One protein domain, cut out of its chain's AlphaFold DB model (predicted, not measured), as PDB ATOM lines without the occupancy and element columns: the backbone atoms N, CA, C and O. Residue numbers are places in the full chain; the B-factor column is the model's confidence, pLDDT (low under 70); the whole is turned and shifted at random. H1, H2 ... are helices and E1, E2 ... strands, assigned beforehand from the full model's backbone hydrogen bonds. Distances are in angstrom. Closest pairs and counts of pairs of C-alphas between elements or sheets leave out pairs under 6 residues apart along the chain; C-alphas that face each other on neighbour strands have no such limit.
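This is residues 42 to 115 of the 187 residues of an uncharacterized protein of Actinomadura rubrisoli (UniProt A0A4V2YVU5). H3 is the middle of a flat slab, with the small sheet E1 E2 along one side and the longer H2 packed on the other; H1 sits off one end. The 74 printed residues, mostly helix in their named elements, run H1 H2 E1 H3 E2, the strands parallel. The whole is only just compact, close to loose: radius of gyration of the C-alphas 13.2 A, spans 40 by 26 by 14 A.

Find E1, residues 85 to 87, and parallel E2, residues 108 to 110: N 87 and O 109 are 2.8 A apart, within hydrogen-bond range. H3, residues 91 to 104, joins them in a strand-helix-strand unit, parallel strands linked through a helix, its crossover right-handed. H2, residues 59 to 77, touches H3, closest at the C-alphas of Ala 69 and Val 100, 4.7 A; they run the same way at a shallow tilt of 32 degrees, only just short of steep. H1, residues 42 to 45, is apart from H2 and H3. Every O i to N i+4 pair is within hydrogen-bond range in H2, 8 of 10 in H3; H1 is too short for one.

Find C-alpha 59 at (314.040, 336.247, 374.561); H2 runs 27.4 A. H3 runs 19.3 A. E2 ends at C-alpha 110, (307.656, 316.777, 364.406).

The printed part has no cut. The link H1 to H2 is long. Residues 51 to 53 and 114 to 115 have pLDDT under 70.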
ATOM      1  N   CYS A  42     320.221 332.443 365.431       84.38
ATOM      2  CA  CYS A  42     320.742 332.374 364.068       84.38
ATOM      3  C   CYS A  42     320.232 333.514 363.171       84.38
ATOM      4  O   CYS A  42     320.976 333.966 362.306       84.38
ATOM      5  N   ASN A  43     319.010 334.012 363.399       84.50
ATOM      6  CA  ASN A  43     318.484 335.186 362.703       84.50
ATOM      7  C   ASN A  43     319.287 336.433 363.074       84.50
ATOM      8  O   ASN A  43     319.772 337.126 362.187       84.50
ATOM      9  N   VAL A  44     319.475 336.665 364.376       86.06
ATOM     10  CA  VAL A  44     320.202 337.834 364.896       86.06
ATOM     11  C   VAL A  44     321.670 337.813 364.470       86.06
ATOM     12  O   VAL A  44     322.215 338.828 364.049       86.06
ATOM     13  N   ALA A  45     322.312 336.644 364.526       82.19
ATOM     14  CA  ALA A  45     323.704 336.484 364.119       82.19
ATOM     15  C   ALA A  45     323.900 336.471 362.589       82.19
ATOM     16  O   ALA A  45     325.039 336.512 362.126       82.19
ATOM     17  N   GLY A  46     322.824 336.369 361.799       79.06
ATOM     18  CA  GLY A  46     322.907 336.204 360.345       79.06
ATOM     19  C   GLY A  46     323.610 334.908 359.920       79.06
ATOM     20  O   GLY A  46     324.278 334.873 358.887       79.06
ATOM     21  N   VAL A  47     323.505 333.851 360.732       79.44
ATOM     22  CA  VAL A  47     324.160 332.553 360.505       79.44
ATOM     23  C   VAL A  47     323.124 331.519 360.082       79.44
ATOM     24  O   VAL A  47     321.996 331.506 360.571       79.44
ATOM     25  N   VAL A  48     323.510 330.593 359.205       79.06
ATOM     26  CA  VAL A  48     322.651 329.464 358.828       79.06
ATOM     27  C   VAL A  48     322.485 328.516 360.021       79.06
ATOM     28  O   VAL A  48     323.393 327.773 360.393       79.06
ATOM     29  N   GLY A  49     321.298 328.535 360.629       71.00
ATOM     30  CA  GLY A  49     320.913 327.666 361.741       71.00
ATOM     31  C   GLY A  49     320.564 326.248 361.284       71.00
ATOM     32  O   GLY A  49     319.391 325.864 361.298       71.00
ATOM     33  N   GLY A  50     321.577 325.487 360.861       73.62
ATOM     34  CA  GLY A  50     321.453 324.065 360.523       73.62
ATOM     35  C   GLY A  50     321.165 323.175 361.743       73.62
ATOM     36  O   GLY A  50     320.977 323.667 362.855       73.62
ATOM     37  N   ALA A  51     321.166 321.852 361.541       68.88
ATOM     38  CA  ALA A  51     320.817 320.852 362.561       68.88
ATOM     39  C   ALA A  51     321.538 321.034 363.906       68.88
ATOM     40  O   ALA A  51     320.904 320.995 364.952       68.88
ATOM     41  N   VAL A  52     322.847 321.280 363.854       67.06
ATOM     42  CA  VAL A  52     323.718 321.372 365.038       67.06
ATOM     43  C   VAL A  52     323.993 322.830 365.437       67.06
ATOM     44  O   VAL A  52     324.327 323.119 366.579       67.06
ATOM     45  N   GLY A  53     323.832 323.776 364.506       69.56
ATOM     46  CA  GLY A  53     324.185 325.189 364.709       69.56
ATOM     47  C   GLY A  53     323.070 326.056 365.300       69.56
ATOM     48  O   GLY A  53     323.290 327.235 365.579       69.56
ATOM     49  N   CYS A  54     321.860 325.518 365.467       80.44
ATOM     50  CA  CYS A  54     320.725 326.284 365.966       80.44
ATOM     51  C   CYS A  54     320.729 326.340 367.502       80.44
ATOM     52  O   CYS A  54     320.523 325.333 368.174       80.44
ATOM     53  N   ARG A  55     320.913 327.541 368.065       84.44
ATOM     54  CA  ARG A  55     320.900 327.774 369.522       84.44
ATOM     55  C   ARG A  55     319.496 327.967 370.120       84.44
ATOM     56  O   ARG A  55     319.398 328.223 371.313       84.44
ATOM     57  N   GLY A  56     318.438 327.843 369.315       89.19
ATOM     58  CA  GLY A  56     317.054 328.070 369.747       89.19
ATOM     59  C   GLY A  56     316.612 329.534 369.657       89.19
ATOM     60  O   GLY A  56     317.228 330.334 368.938       89.19
ATOM     61  N   LEU A  57     315.524 329.855 370.357       92.62
ATOM     62  CA  LEU A  57     314.863 331.160 370.362       92.62
ATOM     63  C   LEU A  57     315.609 332.207 371.201       92.62
ATOM     64  O   LEU A  57     316.230 331.896 372.221       92.62
ATOM     65  N   THR A  58     315.518 333.468 370.778       94.00
ATOM     66  CA  THR A  58     315.908 334.626 371.599       94.00
ATOM     67  C   THR A  58     314.823 334.922 372.645       94.00
ATOM     68  O   THR A  58     313.702 334.417 372.529       94.00
ATOM     69  N   PRO A  59     315.092 335.759 373.666       94.56
ATOM     70  CA  PRO A  59     314.040 336.247 374.561       94.56
ATOM     71  C   PRO A  59     312.889 336.930 373.803       94.56
ATOM     72  O   PRO A  59     311.724 336.679 374.102       94.56
ATOM     73  N   LEU A  60     313.210 337.711 372.764       94.38
ATOM     74  CA  LEU A  60     312.212 338.309 371.875       94.38
ATOM     75  C   LEU A  60     311.415 337.236 371.120       94.38
ATOM     76  O   LEU A  60     310.190 337.308 371.066       94.38
ATOM     77  N   GLY A  61     312.082 336.204 370.598       93.31
ATOM     78  CA  GLY A  61     311.420 335.073 369.950       93.31
ATOM     79  C   GLY A  61     310.461 334.327 370.878       93.31
ATOM     80  O   GLY A  61     309.368 333.945 370.471       93.31
ATOM     81  N   ARG A  62     310.807 334.175 372.158       94.81
ATOM     82  CA  ARG A  62     309.891 333.584 373.146       94.81
ATOM     83  C   ARG A  62     308.650 334.449 373.364       94.81
ATOM     84  O   ARG A  62     307.546 333.914 373.379       94.81
ATOM     85  N   ALA A  63     308.810 335.769 373.461       95.81
ATOM     86  CA  ALA A  63     307.676 336.689 373.568       95.81
ATOM     87  C   ALA A  63     306.779 336.647 372.316       95.81
ATOM     88  O   ALA A  63     305.556 336.636 372.428       95.81
ATOM     89  N   GLN A  64     307.373 336.544 371.123       95.44
ATOM     90  CA  GLN A  64     306.632 336.362 369.870       95.44
ATOM     91  C   GLN A  64     305.839 335.048 369.855       95.44
ATOM     92  O   GLN A  64     304.672 335.044 369.467       95.44
ATOM     93  N   ALA A  65     306.448 333.943 370.297       95.12
ATOM     94  CA  ALA A  65     305.772 332.652 370.396       95.12
ATOM     95  C   ALA A  65     304.605 332.693 371.400       95.12
ATOM     96  O   ALA A  65     303.536 332.162 371.112       95.12
ATOM     97  N   ALA A  66     304.770 333.386 372.530       94.94
ATOM     98  CA  ALA A  66     303.697 333.586 373.503       94.94
ATOM     99  C   ALA A  66     302.542 334.436 372.937       94.94
ATOM    100  O   ALA A  66     301.373 334.101 373.123       94.94
ATOM    101  N   ALA A  67     302.847 335.502 372.192       94.31
ATOM    102  CA  ALA A  67     301.826 336.317 371.531       94.31
ATOM    103  C   ALA A  67     301.044 335.515 370.474       94.31
ATOM    104  O   ALA A  67     299.821 335.633 370.375       94.31
ATOM    105  N   LEU A  68     301.737 334.663 369.714       94.06
ATOM    106  CA  LEU A  68     301.104 333.726 368.789       94.06
ATOM    107  C   LEU A  68     300.183 332.745 369.525       94.06
ATOM    108  O   LEU A  68     299.047 332.555 369.100       94.06
ATOM    109  N   ALA A  69     300.653 332.154 370.624       93.19
ATOM    110  CA  ALA A  69     299.863 331.243 371.443       93.19
ATOM    111  C   ALA A  69     298.561 331.912 371.928       93.19
ATOM    112  O   ALA A  69     297.482 331.342 371.781       93.19
ATOM    113  N   GLY A  70     298.639 333.165 372.391       92.69
ATOM    114  CA  GLY A  70     297.458 333.953 372.761       92.69
ATOM    115  C   GLY A  70     296.454 334.106 371.615       92.69
ATOM    116  O   GLY A  70     295.262 333.881 371.804       92.69
ATOM    117  N   ARG A  71     296.929 334.402 370.399       90.06
ATOM    118  CA  ARG A  71     296.059 334.515 369.218       90.06
ATOM    119  C   ARG A  71     295.387 333.195 368.846       90.06
ATOM    120  O   ARG A  71     294.230 333.201 368.434       90.06
ATOM    121  N   LEU A  72     296.110 332.084 368.952       89.94
ATOM    122  CA  LEU A  72     295.575 330.760 368.642       89.94
ATOM    123  C   LEU A  72     294.492 330.351 369.637       89.94
ATOM    124  O   LEU A  72     293.450 329.865 369.213       89.94
ATOM    125  N   ARG A  73     294.678 330.659 370.925       89.50
ATOM    126  CA  ARG A  73     293.639 330.461 371.940       89.50
ATOM    127  C   ARG A  73     292.353 331.210 371.582       89.50
ATOM    128  O   ARG A  73     291.290 330.603 371.597       89.50
ATOM    129  N   THR A  74     292.446 332.476 371.169       88.00
ATOM    130  CA  THR A  74     291.266 333.250 370.738       88.00
ATOM    131  C   THR A  74     290.553 332.626 369.532       88.00
ATOM    132  O   THR A  74     289.332 332.704 369.433       88.00
ATOM    133  N   LEU A  75     291.284 331.999 368.603       83.62
ATOM    134  CA  LEU A  75     290.673 331.293 367.470       83.62
ATOM    135  C   LEU A  75     289.958 330.019 367.927       83.62
ATOM    136  O   LEU A  75     288.825 329.778 367.513       83.62
ATOM    137  N   SER A  76     290.574 329.250 368.826       83.25
ATOM    138  CA  SER A  76     289.952 328.060 369.411       83.25
ATOM    139  C   SER A  76     288.688 328.405 370.209       83.25
ATOM    140  O   SER A  76     287.667 327.745 370.042       83.25
ATOM    141  N   GLU A  77     288.712 329.482 370.999       84.19
ATOM    142  CA  GLU A  77     287.542 330.009 371.726       84.19
ATOM    143  C   GLU A  77     286.413 330.457 370.782       84.19
ATOM    144  O   GLU A  77     285.238 330.320 371.111       84.19
ATOM    145  N   ALA A  78     286.754 330.944 369.584       83.00
ATOM    146  CA  ALA A  78     285.797 331.317 368.543       83.00
ATOM    147  C   ALA A  78     285.257 330.119 367.730       83.00
ATOM    148  O   ALA A  78     284.581 330.320 366.721       83.00
ATOM    149  N   GLY A  79     285.560 328.881 368.138       79.00
ATOM    150  CA  GLY A  79     285.116 327.657 367.467       79.00
ATOM    151  C   GLY A  79     285.979 327.232 366.274       79.00
ATOM    152  O   GLY A  79     285.611 326.301 365.565       79.00
ATOM    153  N   GLN A  80     287.129 327.878 366.054       79.00
ATOM    154  CA  GLN A  80     288.109 327.516 365.023       79.00
ATOM    155  C   GLN A  80     289.261 326.733 365.673       79.00
ATOM    156  O   GLN A  80     290.375 327.237 365.842       79.00
ATOM    157  N   GLY A  81     288.952 325.515 366.123       79.62
ATOM    158  CA  GLY A  81     289.938 324.586 366.676       79.62
ATOM    159  C   GLY A  81     290.966 324.146 365.630       79.62
ATOM    160  O   GLY A  81     290.727 324.237 364.429       79.62
ATOM    161  N   ILE A  82     292.126 323.683 366.091       85.88
ATOM    162  CA  ILE A  82     293.146 323.075 365.230       85.88
ATOM    163  C   ILE A  82     293.085 321.569 365.443       85.88
ATOM    164  O   ILE A  82     293.316 321.109 366.554       85.88
ATOM    165  N   ASP A  83     292.832 320.808 364.380       85.75
ATOM    166  CA  ASP A  83     292.755 319.344 364.456       85.75
ATOM    167  C   ASP A  83     294.138 318.673 364.420       85.75
ATOM    168  O   ASP A  83     294.340 317.596 364.979       85.75
ATOM    169  N   CYS A  84     295.108 319.301 363.750       86.94
ATOM    170  CA  CYS A  84     296.453 318.763 363.566       86.94
ATOM    171  C   CYS A  84     297.510 319.864 363.668       86.94
ATOM    172  O   CYS A  84     297.389 320.916 363.037       86.94
ATOM    173  N   PHE A  85     298.575 319.604 364.429       89.81
ATOM    174  CA  PHE A  85     299.694 320.526 364.580       89.81
ATOM    175  C   PHE A  85     301.004 319.858 364.165       89.81
ATOM    176  O   PHE A  85     301.460 318.912 364.802       89.81
ATOM    177  N   VAL A  86     301.627 320.369 363.101       90.25
ATOM    178  CA  VAL A  86     302.896 319.851 362.571       90.25
ATOM    179  C   VAL A  86     303.976 320.920 362.679       90.25
ATOM    180  O   VAL A  86     303.767 322.080 362.322       90.25
ATOM    181  N   ALA A  87     305.152 320.529 363.157       90.56
ATOM    182  CA  ALA A  87     306.295 321.410 363.317       90.56
ATOM    183  C   ALA A  87     307.578 320.774 362.780       90.56
ATOM    184  O   ALA A  87     307.763 319.564 362.769       90.56
ATOM    185  N   SER A  88     308.537 321.607 362.390       88.69
ATOM    186  CA  SER A  88     309.872 321.117 362.058       88.69
ATOM    187  C   SER A  88     310.631 320.659 363.317       88.69
ATOM    188  O   SER A  88     310.555 321.346 364.339       88.69
ATOM    189  N   PRO A  89     311.464 319.600 363.253       86.75
ATOM    190  CA  PRO A  89     312.316 319.171 364.368       86.75
ATOM    191  C   PRO A  89     313.485 320.128 364.640       86.75
ATOM    192  O   PRO A  89     314.273 319.931 365.565       86.75
ATOM    193  N   ARG A  90     313.654 321.200 363.847       88.56
ATOM    194  CA  ARG A  90     314.697 322.199 364.117       88.56
ATOM    195  C   ARG A  90     314.419 322.877 365.451       88.56
ATOM    196  O   ARG A  90     313.337 323.417 365.641       88.56
ATOM    197  N   ARG A  91     315.441 322.978 366.305       89.50
ATOM    198  CA  ARG A  91     315.332 323.512 367.673       89.50
ATOM    199  C   ARG A  91     314.487 324.787 367.803       89.50
ATOM    200  O   ARG A  91     313.623 324.850 368.656       89.50
ATOM    201  N   ARG A  92     314.675 325.784 366.931       92.06
ATOM    202  CA  ARG A  92     313.869 327.027 366.925       92.06
ATOM    203  C   ARG A  92     312.373 326.812 366.643       92.06
ATOM    204  O   ARG A  92     311.537 327.491 367.226       92.06
ATOM    205  N   ALA A  93     312.045 325.893 365.738       91.75
ATOM    206  CA  ALA A  93     310.668 325.549 365.404       91.75
ATOM    207  C   ALA A  93     310.062 324.669 366.498       91.75
ATOM    208  O   ALA A  93     308.951 324.946 366.925       91.75
ATOM    209  N   ALA A  94     310.824 323.705 367.020       91.12
ATOM    210  CA  ALA A  94     310.413 322.874 368.146       91.12
ATOM    211  C   ALA A  94     310.149 323.701 369.418       91.12
ATOM    212  O   ALA A  94     309.114 323.533 370.045       91.12
ATOM    213  N   GLU A  95     311.019 324.658 369.758       92.75
ATOM    214  CA  GLU A  95     310.804 325.566 370.896       92.75
ATOM    215  C   GLU A  95     309.592 326.486 370.681       92.75
ATOM    216  O   GLU A  95     308.847 326.740 371.623       92.75
ATOM    217  N   THR A  96     309.356 326.957 369.448       93.88
ATOM    218  CA  THR A  96     308.135 327.725 369.132       93.88
ATOM    219  C   THR A  96     306.893 326.846 369.300       93.88
ATOM    220  O   THR A  96     305.918 327.273 369.910       93.88
ATOM    221  N   ALA A  97     306.938 325.615 368.786       92.62
ATOM    222  CA  ALA A  97     305.836 324.667 368.859       92.62
ATOM    223  C   ALA A  97     305.518 324.270 370.300       92.62
ATOM    224  O   ALA A  97     304.351 324.258 370.658       92.62
ATOM    225  N   ALA A  98     306.530 324.051 371.143       91.94
ATOM    226  CA  ALA A  98     306.339 323.740 372.557       91.94
ATOM    227  C   ALA A  98     305.578 324.851 373.301       91.94
ATOM    228  O   ALA A  98     304.661 324.562 374.061       91.94
ATOM    229  N   ILE A  99     305.906 326.120 373.036       92.62
ATOM    230  CA  ILE A  99     305.201 327.267 373.636       92.62
ATOM    231  C   ILE A  99     303.750 327.346 373.138       92.62
ATOM    232  O   ILE A  99     302.840 327.691 373.885       92.62
ATOM    233  N   VAL A 100     303.525 327.044 371.861       91.50
ATOM    234  CA  VAL A 100     302.205 327.141 371.226       91.50
ATOM    235  C   VAL A 100     301.297 325.960 371.576       91.50
ATOM    236  O   VAL A 100     300.086 326.133 371.683       91.50
ATOM    237  N   GLN A 101     301.866 324.774 371.777       89.81
ATOM    238  CA  GLN A 101     301.144 323.532 372.038       89.81
ATOM    239  C   GLN A 101     300.227 323.643 373.262       89.81
ATOM    240  O   GLN A 101     299.105 323.142 373.228       89.81
ATOM    241  N   GLU A 102     300.652 324.367 374.300       81.25
ATOM    242  CA  GLU A 102     299.828 324.636 375.487       81.25
ATOM    243  C   GLU A 102     298.565 325.455 375.175       81.25
ATOM    244  O   GLU A 102     297.544 325.304 375.842       81.25
ATOM    245  N   ALA A 103     298.611 326.330 374.168       82.19
ATOM    246  CA  ALA A 103     297.460 327.134 373.766       82.19
ATOM    247  C   ALA A 103     296.532 326.407 372.790       82.19
ATOM    248  O   ALA A 103     295.335 326.670 372.799       82.19
ATOM    249  N   VAL A 104     297.081 325.516 371.961       83.31
ATOM    250  CA  VAL A 104     296.323 324.768 370.950       83.31
ATOM    251  C   VAL A 104     295.651 323.525 371.541       83.31
ATOM    252  O   VAL A 104     294.603 323.111 371.061       83.31
ATOM    253  N   GLY A 105     296.233 322.916 372.578       82.56
ATOM    254  CA  GLY A 105     295.680 321.714 373.214       82.56
ATOM    255  C   GLY A 105     295.853 320.423 372.401       82.56
ATOM    256  O   GLY A 105     295.393 319.369 372.832       82.56
ATOM    257  N   VAL A 106     296.549 320.483 371.261       84.75
ATOM    258  CA  VAL A 106     296.886 319.334 370.406       84.75
ATOM    259  C   VAL A 106     298.403 319.162 370.368       84.75
ATOM    260  O   VAL A 106     299.116 320.155 370.186       84.75
ATOM    261  N   PRO A 107     298.931 317.936 370.540       86.00
ATOM    262  CA  PRO A 107     300.366 317.712 370.524       86.00
ATOM    263  C   PRO A 107     300.986 318.012 369.158       86.00
ATOM    264  O   PRO A 107     300.438 317.644 368.121       86.00
ATOM    265  N   ALA A 108     302.154 318.656 369.164       86.25
ATOM    266  CA  ALA A 108     302.898 318.917 367.941       86.25
ATOM    267  C   ALA A 108     303.565 317.630 367.428       86.25
ATOM    268  O   ALA A 108     304.351 316.998 368.136       86.25
ATOM    269  N   VAL A 109     303.300 317.271 366.174       88.25
ATOM    270  CA  VAL A 109     304.024 316.219 365.452       88.25
ATOM    271  C   VAL A 109     305.240 316.842 364.777       88.25
ATOM    272  O   VAL A 109     305.121 317.824 364.043       88.25
ATOM    273  N   HIS A 110     306.425 316.283 365.018       86.88
ATOM    274  CA  HIS A 110     307.656 316.777 364.406       86.88
ATOM    275  C   HIS A 110     307.986 316.022 363.115       86.88
ATOM    276  O   HIS A 110     308.254 314.825 363.165       86.88
ATOM    277  N   ASP A 111     308.024 316.731 361.983       80.94
ATOM    278  CA  ASP A 111     308.298 316.150 360.660       80.94
ATOM    279  C   ASP A 111     309.549 316.765 360.005       80.94
ATOM    280  O   ASP A 111     309.701 317.990 359.893       80.94
ATOM    281  N   GLU A 112     310.467 315.906 359.558       78.50
ATOM    282  CA  GLU A 112     311.698 316.300 358.865       78.50
ATOM    283  C   GLU A 112     311.442 316.964 357.506       78.50
ATOM    284  O   GLU A 112     312.246 317.797 357.087       78.50
ATOM    285  N   MET A 113     310.320 316.688 356.835       71.50
ATOM    286  CA  MET A 113     309.932 317.373 355.596       71.50
ATOM    287  C   MET A 113     309.673 318.868 355.816       71.50
ATOM    288  O   MET A 113     309.873 319.675 354.911       71.50
ATOM    289  N   CYS A 114     309.308 319.268 357.038       64.12
ATOM    290  CA  CYS A 114     309.173 320.674 357.416       64.12
ATOM    291  C   CYS A 114     310.521 321.331 357.773       64.12
ATOM    292  O   CYS A 114     310.564 322.513 358.129       64.12
ATOM    293  N   ALA A 115     311.639 320.598 357.746       57.50
ATOM    294  CA  ALA A 115     312.956 321.180 357.958       57.50
ATOM    295  C   ALA A 115     313.374 322.083 356.794       57.50
ATOM    296  O   ALA A 115     313.121 321.808 355.626       57.50
TER     297      ALA A 115